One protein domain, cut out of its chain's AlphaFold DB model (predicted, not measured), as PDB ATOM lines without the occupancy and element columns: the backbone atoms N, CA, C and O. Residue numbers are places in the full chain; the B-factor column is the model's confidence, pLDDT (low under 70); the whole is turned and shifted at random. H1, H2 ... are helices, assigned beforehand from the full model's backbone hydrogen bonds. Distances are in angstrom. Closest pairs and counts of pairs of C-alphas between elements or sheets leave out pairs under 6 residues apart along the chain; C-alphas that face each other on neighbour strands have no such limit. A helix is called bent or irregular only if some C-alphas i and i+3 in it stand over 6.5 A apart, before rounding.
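What this domain is: This is residues 77 to 133 of the 133 residues of the protein "Hypothetical protein" of Haptolina ericina (UniProt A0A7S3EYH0). One long helix, H1, bent into two arms, makes most of the length; a long loop, residues 102 to 125, folds back from its far end to the side of H1a, where the short helix H2 follows and residues 127 to 133 stick out as a free end. The printed part has 57 residues with two named helices, H1 then H2, and no named strand; its class is all helix, with under half of the residues in named elements. It is loose, with a radius of gyration of the C-alphas of 14.1 A and spans of 49 by 23 by 15 A.

Where its parts are: H1, residues 78 to 101, was assigned as one helix by its hydrogen bonds but is bent: C-alphas 87 and 90 are 7.3 A apart. Arm H1a, residues 78 to 87, is 14.3 A long from C-alpha 78 at (13.721, 34.811, 36.778); arm H1b, residues 90 to 101, is 16.8 A long. H2, residues 126 to 129, ends at C-alpha 129 at (4.737, 46.186, 43.346) and is only just irregular, its first and last C-alphas 6.6 A apart.

How they stand to each other: H1a and H1b stand at a steep tilt of 51 degrees. H1a and H2 are close but not clearly touching, the closest C-alphas, of Ile 83 and Trp 126, 6.5 A apart. H1b and H2 are apart. In H1a and H1b every O i to N i+4 pair is within hydrogen-bond range; H2 is too short for such a pair.

The domain as a whole: The two farthest C-alphas, of Gly 103 and Pro 133, are 49.3 A apart. The printed part has no cut, and the link from H1 to H2 is long, 24 residues. The pLDDT is under 70 at residues 108 to 118 and 121 to 133.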
ATOM      1  N   SER A  77      12.196  31.827  40.316       79.12
ATOM      2  CA  SER A  77      11.718  32.506  39.112       79.12
ATOM      3  C   SER A  77      12.733  33.559  38.649       79.12
ATOM      4  O   SER A  77      13.401  34.200  39.466       79.12
ATOM      5  N   PHE A  78      12.827  33.787  37.336       77.19
ATOM      6  CA  PHE A  78      13.721  34.811  36.778       77.19
ATOM      7  C   PHE A  78      13.429  36.213  37.341       77.19
ATOM      8  O   PHE A  78      14.350  36.979  37.612       77.19
ATOM      9  N   GLY A  79      12.147  36.517  37.588       78.25
ATOM     10  CA  GLY A  79      11.735  37.738  38.276       78.25
ATOM     11  C   GLY A  79      12.357  37.825  39.666       78.25
ATOM     12  O   GLY A  79      13.070  38.781  39.936       78.25
ATOM     13  N   THR A  80      12.172  36.800  40.507       79.44
ATOM     14  CA  THR A  80      12.752  36.725  41.862       79.44
ATOM     15  C   THR A  80      14.272  36.884  41.859       79.44
ATOM     16  O   THR A  80      14.814  37.635  42.666       79.44
ATOM     17  N   HIS A  81      14.958  36.217  40.930       78.75
ATOM     18  CA  HIS A  81      16.405  36.327  40.766       78.75
ATOM     19  C   HIS A  81      16.848  37.776  40.518       78.75
ATOM     20  O   HIS A  81      17.696  38.293  41.244       78.75
ATOM     21  N   CYS A  82      16.247  38.449  39.535       78.50
ATOM     22  CA  CYS A  82      16.660  39.803  39.165       78.50
ATOM     23  C   CYS A  82      16.444  40.832  40.254       78.50
ATOM     24  O   CYS A  82      17.212  41.774  40.438       78.50
ATOM     25  N   ILE A  83      15.372  40.612  40.981       81.19
ATOM     26  CA  ILE A  83      14.957  41.444  42.072       81.19
ATOM     27  C   ILE A  83      16.028  41.226  43.183       81.19
ATOM     28  O   ILE A  83      16.725  42.174  43.556       81.19
ATOM     29  N   LEU A  84      16.342  40.000  43.621       82.12
ATOM     30  CA  LEU A  84      17.395  39.782  44.637       82.12
ATOM     31  C   LEU A  84      18.757  40.366  44.223       82.12
ATOM     32  O   LEU A  84      19.409  41.022  45.038       82.12
ATOM     33  N   HIS A  85      19.140  40.215  42.954       79.19
ATOM     34  CA  HIS A  85      20.370  40.795  42.417       79.19
ATOM     35  C   HIS A  85      20.413  42.322  42.584       79.19
ATOM     36  O   HIS A  85      21.435  42.885  42.975       79.19
ATOM     37  N   GLU A  86      19.326  43.032  42.281       78.94
ATOM     38  CA  GLU A  86      19.291  44.486  42.447       78.94
ATOM     39  C   GLU A  86      19.333  44.894  43.923       78.94
ATOM     40  O   GLU A  86      20.061  45.822  44.281       78.94
ATOM     41  N   PHE A  87      18.580  44.194  44.776       83.69
ATOM     42  CA  PHE A  87      18.512  44.492  46.205       83.69
ATOM     43  C   PHE A  87      19.888  44.381  46.873       83.69
ATOM     44  O   PHE A  87      20.257  45.252  47.660       83.69
ATOM     45  N   TYR A  88      20.664  43.346  46.531       85.31
ATOM     46  CA  TYR A  88      21.985  43.112  47.116       85.31
ATOM     47  C   TYR A  88      23.125  43.897  46.455       85.31
ATOM     48  O   TYR A  88      24.191  44.019  47.053       85.31
ATOM     49  N   ARG A  89      22.910  44.489  45.272       83.00
ATOM     50  CA  ARG A  89      23.946  45.230  44.533       83.00
ATOM     51  C   ARG A  89      24.708  46.279  45.364       83.00
ATOM     52  O   ARG A  89      25.932  46.254  45.298       83.00
ATOM     53  N   PRO A  90      24.068  47.202  46.114       83.62
ATOM     54  CA  PRO A  90      24.823  48.178  46.908       83.62
ATOM     55  C   PRO A  90      25.690  47.506  47.982       83.62
ATOM     56  O   PRO A  90      26.849  47.866  48.134       83.62
ATOM     57  N   TYR A  91      25.183  46.462  48.643       88.06
ATOM     58  CA  TYR A  91      25.942  45.716  49.651       88.06
ATOM     59  C   TYR A  91      27.125  44.952  49.048       88.06
ATOM     60  O   TYR A  91      28.154  44.819  49.699       88.06
ATOM     61  N   ALA A  92      26.995  44.459  47.813       85.88
ATOM     62  CA  ALA A  92      28.105  43.841  47.092       85.88
ATOM     63  C   ALA A  92      29.212  44.861  46.779       85.88
ATOM     64  O   ALA A  92      30.387  44.546  46.926       85.88
ATOM     65  N   VAL A  93      28.848  46.099  46.422       86.44
ATOM     66  CA  VAL A  93      29.817  47.192  46.223       86.44
ATOM     67  C   VAL A  93      30.514  47.559  47.536       86.44
ATOM     68  O   VAL A  93      31.738  47.691  47.558       86.44
ATOM     69  N   ASP A  94      29.762  47.676  48.632       92.38
ATOM     70  CA  ASP A  94      30.332  47.954  49.957       92.38
ATOM     71  C   ASP A  94      31.267  46.823  50.413       92.38
ATOM     72  O   ASP A  94      32.340  47.077  50.962       92.38
ATOM     73  N   LEU A  95      30.888  45.568  50.147       90.69
ATOM     74  CA  LEU A  95      31.721  44.402  50.416       90.69
ATOM     75  C   LEU A  95      33.012  44.443  49.592       90.69
ATOM     76  O   LEU A  95      34.078  44.263  50.169       90.69
ATOM     77  N   ASP A  96      32.947  44.718  48.288       89.75
ATOM     78  CA  ASP A  96      34.132  44.842  47.429       89.75
ATOM     79  C   ASP A  96      35.105  45.910  47.963       89.75
ATOM     80  O   ASP A  96      36.314  45.670  48.033       89.75
ATOM     81  N   GLY A  97      34.584  47.060  48.403       92.19
ATOM     82  CA  GLY A  97      35.381  48.114  49.036       92.19
ATOM     83  C   GLY A  97      36.044  47.652  50.337       92.19
ATOM     84  O   GLY A  97      37.251  47.826  50.515       92.19
ATOM     85  N   LEU A  98      35.280  46.996  51.214       93.44
ATOM     86  CA  LEU A  98      35.779  46.460  52.479       93.44
ATOM     87  C   LEU A  98      36.846  45.376  52.262       93.44
ATOM     88  O   LEU A  98      37.864  45.347  52.952       93.44
ATOM     89  N   LEU A  99      36.647  44.472  51.302       92.06
ATOM     90  CA  LEU A  99      37.624  43.435  50.982       92.06
ATOM     91  C   LEU A  99      38.920  44.052  50.454       92.06
ATOM     92  O   LEU A  99      39.995  43.660  50.910       92.06
ATOM     93  N   ALA A 100      38.829  45.052  49.575       92.06
ATOM     94  CA  ALA A 100      39.993  45.764  49.056       92.06
ATOM     95  C   ALA A 100      40.788  46.478  50.164       92.06
ATOM     96  O   ALA A 100      42.011  46.351  50.207       92.06
ATOM     97  N   GLU A 101      40.112  47.154  51.101       93.81
ATOM     98  CA  GLU A 101      40.742  47.838  52.243       93.81
ATOM     99  C   GLU A 101      41.586  46.878  53.100       93.81
ATOM    100  O   GLU A 101      42.708  47.197  53.493       93.81
ATOM    101  N   TYR A 102      41.086  45.663  53.337       92.69
ATOM    102  CA  TYR A 102      41.783  44.635  54.120       92.69
ATOM    103  C   TYR A 102      42.661  43.709  53.248       92.69
ATOM    104  O   TYR A 102      43.305  42.770  53.738       92.69
ATOM    105  N   GLY A 103      42.737  43.977  51.941       91.88
ATOM    106  CA  GLY A 103      43.520  43.248  50.946       91.88
ATOM    107  C   GLY A 103      43.072  41.799  50.724       91.88
ATOM    108  O   GLY A 103      43.916  40.931  50.484       91.88
ATOM    109  N   TYR A 104      41.791  41.503  50.897       91.50
ATOM    110  CA  TYR A 104      41.196  40.230  50.507       91.50
ATOM    111  C   TYR A 104      40.866  40.212  49.008       91.50
ATOM    112  O   TYR A 104      40.629  41.270  48.423       91.50
ATOM    113  N   PRO A 105      40.839  39.026  48.372       87.56
ATOM    114  CA  PRO A 105      40.321  38.900  47.016       87.56
ATOM    115  C   PRO A 105      38.831  39.253  46.974       87.56
ATOM    116  O   PRO A 105      38.111  39.048  47.953       87.56
ATOM    117  N   LEU A 106      38.373  39.772  45.833       85.19
ATOM    118  CA  LEU A 106      36.955  40.046  45.601       85.19
ATOM    119  C   LEU A 106      36.176  38.730  45.480       85.19
ATOM    120  O   LEU A 106      36.664  37.772  44.887       85.19
ATOM    121  N   MET A 107      34.952  38.701  46.007       81.62
ATOM    122  CA  MET A 107      34.074  37.519  46.012       81.62
ATOM    123  C   MET A 107      32.988  37.669  44.942       81.62
ATOM    124  O   MET A 107      31.794  37.655  45.246       81.62
ATOM    125  N   ARG A 108      33.396  37.938  43.696       67.31
ATOM    126  CA  ARG A 108      32.453  38.300  42.631       67.31
ATOM    127  C   ARG A 108      31.614  37.110  42.191       67.31
ATOM    128  O   ARG A 108      32.144  36.051  41.877       67.31
ATOM    129  N   TRP A 109      30.315  37.373  42.074       60.84
ATOM    130  CA  TRP A 109      29.303  36.434  41.588       60.84
ATOM    131  C   TRP A 109      29.314  36.267  40.059       60.84
ATOM    132  O   TRP A 109      28.601  35.428  39.515       60.84
ATOM    133  N   ASP A 110      30.115  37.067  39.349       54.44
ATOM    134  CA  ASP A 110      30.170  37.132  37.881       54.44
ATOM    135  C   ASP A 110      30.564  35.791  37.224       54.44
ATOM    136  O   ASP A 110      30.317  35.588  36.037       54.44
ATOM    137  N   THR A 111      31.159  34.868  37.986       44.50
ATOM    138  CA  THR A 111      31.512  33.507  37.549       44.50
ATOM    139  C   THR A 111      30.341  32.520  37.635       44.50
ATOM    140  O   THR A 111      30.398  31.438  37.052       44.50
ATOM    141  N   ALA A 112      29.235  32.876  38.296       50.03
ATOM    142  CA  ALA A 112      28.018  32.075  38.300       50.03
ATOM    143  C   ALA A 112      27.280  32.168  36.956       50.03
ATOM    144  O   ALA A 112      27.045  33.255  36.432       50.03
ATOM    145  N   SER A 113      26.775  31.037  36.453       51.25
ATOM    146  CA  SER A 113      25.997  30.949  35.201       51.25
ATOM    147  C   SER A 113      24.803  31.917  35.113       51.25
ATOM    148  O   SER A 113      24.379  32.274  34.015       51.25
ATOM    149  N   LYS A 114      24.270  32.370  36.258       51.62
ATOM    150  CA  LYS A 114      23.198  33.374  36.347       51.62
ATOM    151  C   LYS A 114      23.678  34.804  36.636       51.62
ATOM    152  O   LYS A 114      22.907  35.724  36.396       51.62
ATOM    153  N   GLY A 115      24.917  35.011  37.089       52.91
ATOM    154  CA  GLY A 115      25.496  36.347  37.308       52.91
ATOM    155  C   GLY A 115      25.658  37.141  36.005       52.91
ATOM    156  O   GLY A 115      25.552  38.363  35.997       52.91
ATOM    157  N   GLY A 116      25.802  36.442  34.873       53.78
ATOM    158  CA  GLY A 116      25.822  37.039  33.533       53.78
ATOM    159  C   GLY A 116      24.449  37.412  32.953       53.78
ATOM    160  O   GLY A 116      24.383  37.922  31.833       53.78
ATOM    161  N   LEU A 117      23.337  37.152  33.656       62.28
ATOM    162  CA  LEU A 117      22.004  37.479  33.147       62.28
ATOM    163  C   LEU A 117      21.702  38.970  33.343       62.28
ATOM    164  O   LEU A 117      21.593  39.476  34.457       62.28
ATOM    165  N   ILE A 118      21.501  39.684  32.235       68.88
ATOM    166  CA  ILE A 118      21.108  41.094  32.272       68.88
ATOM    167  C   ILE A 118      19.664  41.194  32.761       68.88
ATOM    168  O   ILE A 118      18.723  40.819  32.059       68.88
ATOM    169  N   CYS A 119      19.482  41.758  33.952       73.88
ATOM    170  CA  CYS A 119      18.156  41.968  34.511       73.88
ATOM    171  C   CYS A 119      17.391  43.105  33.813       73.88
ATOM    172  O   CYS A 119      17.865  44.250  33.802       73.88
ATOM    173  N   PRO A 120      16.201  42.818  33.242       70.19
ATOM    174  CA  PRO A 120      15.387  43.817  32.560       70.19
ATOM    175  C   PRO A 120      14.990  44.990  33.459       70.19
ATOM    176  O   PRO A 120      14.759  44.829  34.658       70.19
ATOM    177  N   SER A 121      14.789  46.159  32.850       65.69
ATOM    178  CA  SER A 121      14.384  47.389  33.544       65.69
ATOM    179  C   SER A 121      13.066  47.275  34.315       65.69
ATOM    180  O   SER A 121      12.927  47.924  35.340       65.69
ATOM    181  N   ARG A 122      12.121  46.425  33.887       65.19
ATOM    182  CA  ARG A 122      10.834  46.220  34.589       65.19
ATOM    183  C   ARG A 122      10.963  45.586  35.979       65.19
ATOM    184  O   ARG A 122      10.018  45.638  36.754       65.19
ATOM    185  N   TYR A 123      12.099  44.949  36.258       64.19
ATOM    186  CA  TYR A 123      12.432  44.398  37.573       64.19
ATOM    187  C   TYR A 123      13.431  45.275  38.324       64.19
ATOM    188  O   TYR A 123      13.763  44.948  39.458       64.19
ATOM    189  N   ARG A 124      13.890  46.375  37.705       58.16
ATOM    190  CA  ARG A 124      14.595  47.432  38.420       58.16
ATOM    191  C   ARG A 124      13.577  48.178  39.277       58.16
ATOM    192  O   ARG A 124      12.480  48.486  38.814       58.16
ATOM    193  N   TYR A 125      13.955  48.498  40.503       61.12
ATOM    194  CA  TYR A 125      13.187  49.260  41.478       61.12
ATOM    195  C   TYR A 125      11.969  48.510  42.041       61.12
ATOM    196  O   TYR A 125      10.833  48.962  41.894       61.12
ATOM    197  N   TRP A 126      12.216  47.418  42.779       53.66
ATOM    198  CA  TRP A 126      11.316  46.637  43.670       53.66
ATOM    199  C   TRP A 126      10.128  47.325  44.373       53.66
ATOM    200  O   TRP A 126       9.293  46.660  44.985       53.66
ATOM    201  N   ARG A 127      10.045  48.654  44.359       50.22
ATOM    202  CA  ARG A 127       8.977  49.446  44.961       50.22
ATOM    203  C   ARG A 127       7.719  49.580  44.100       50.22
ATOM    204  O   ARG A 127       6.694  49.959  44.655       50.22
ATOM    205  N   HIS A 128       7.723  49.229  42.812       50.22
ATOM    206  CA  HIS A 128       6.504  49.361  41.991       50.22
ATOM    207  C   HIS A 128       5.454  48.250  42.185       50.22
ATOM    208  O   HIS A 128       4.381  48.333  41.601       50.22
ATOM    209  N   LEU A 129       5.701  47.259  43.050       47.53
ATOM    210  CA  LEU A 129       4.737  46.186  43.346       47.53
ATOM    211  C   LEU A 129       3.970  46.360  44.668       47.53
ATOM    212  O   LEU A 129       3.182  45.490  45.017       47.53
ATOM    213  N   LYS A 130       4.152  47.467  45.407       40.56
ATOM    214  CA  LYS A 130       3.389  47.703  46.650       40.56
ATOM    215  C   LYS A 130       2.008  48.340  46.465       40.56
ATOM    216  O   LYS A 130       1.311  48.456  47.460       40.56
ATOM    217  N   ASN A 131       1.595  48.699  45.246       38.44
ATOM    218  CA  ASN A 131       0.273  49.281  44.970       38.44
ATOM    219  C   ASN A 131      -0.315  48.767  43.642       38.44
ATOM    220  O   ASN A 131      -0.558  49.551  42.725       38.44
ATOM    221  N   VAL A 132      -0.537  47.457  43.528       32.16
ATOM    222  CA  VAL A 132      -1.508  46.919  42.564       32.16
ATOM    223  C   VAL A 132      -2.724  46.480  43.389       32.16
ATOM    224  O   VAL A 132      -2.536  45.612  44.243       32.16
ATOM    225  N   PRO A 133      -3.898  47.127  43.247       39.50
ATOM    226  CA  PRO A 133      -5.142  46.626  43.832       39.50
ATOM    227  C   PRO A 133      -5.536  45.262  43.256       39.50
ATOM    228  O   PRO A 133      -5.175  44.980  42.090       39.50
TER     229      PRO A 133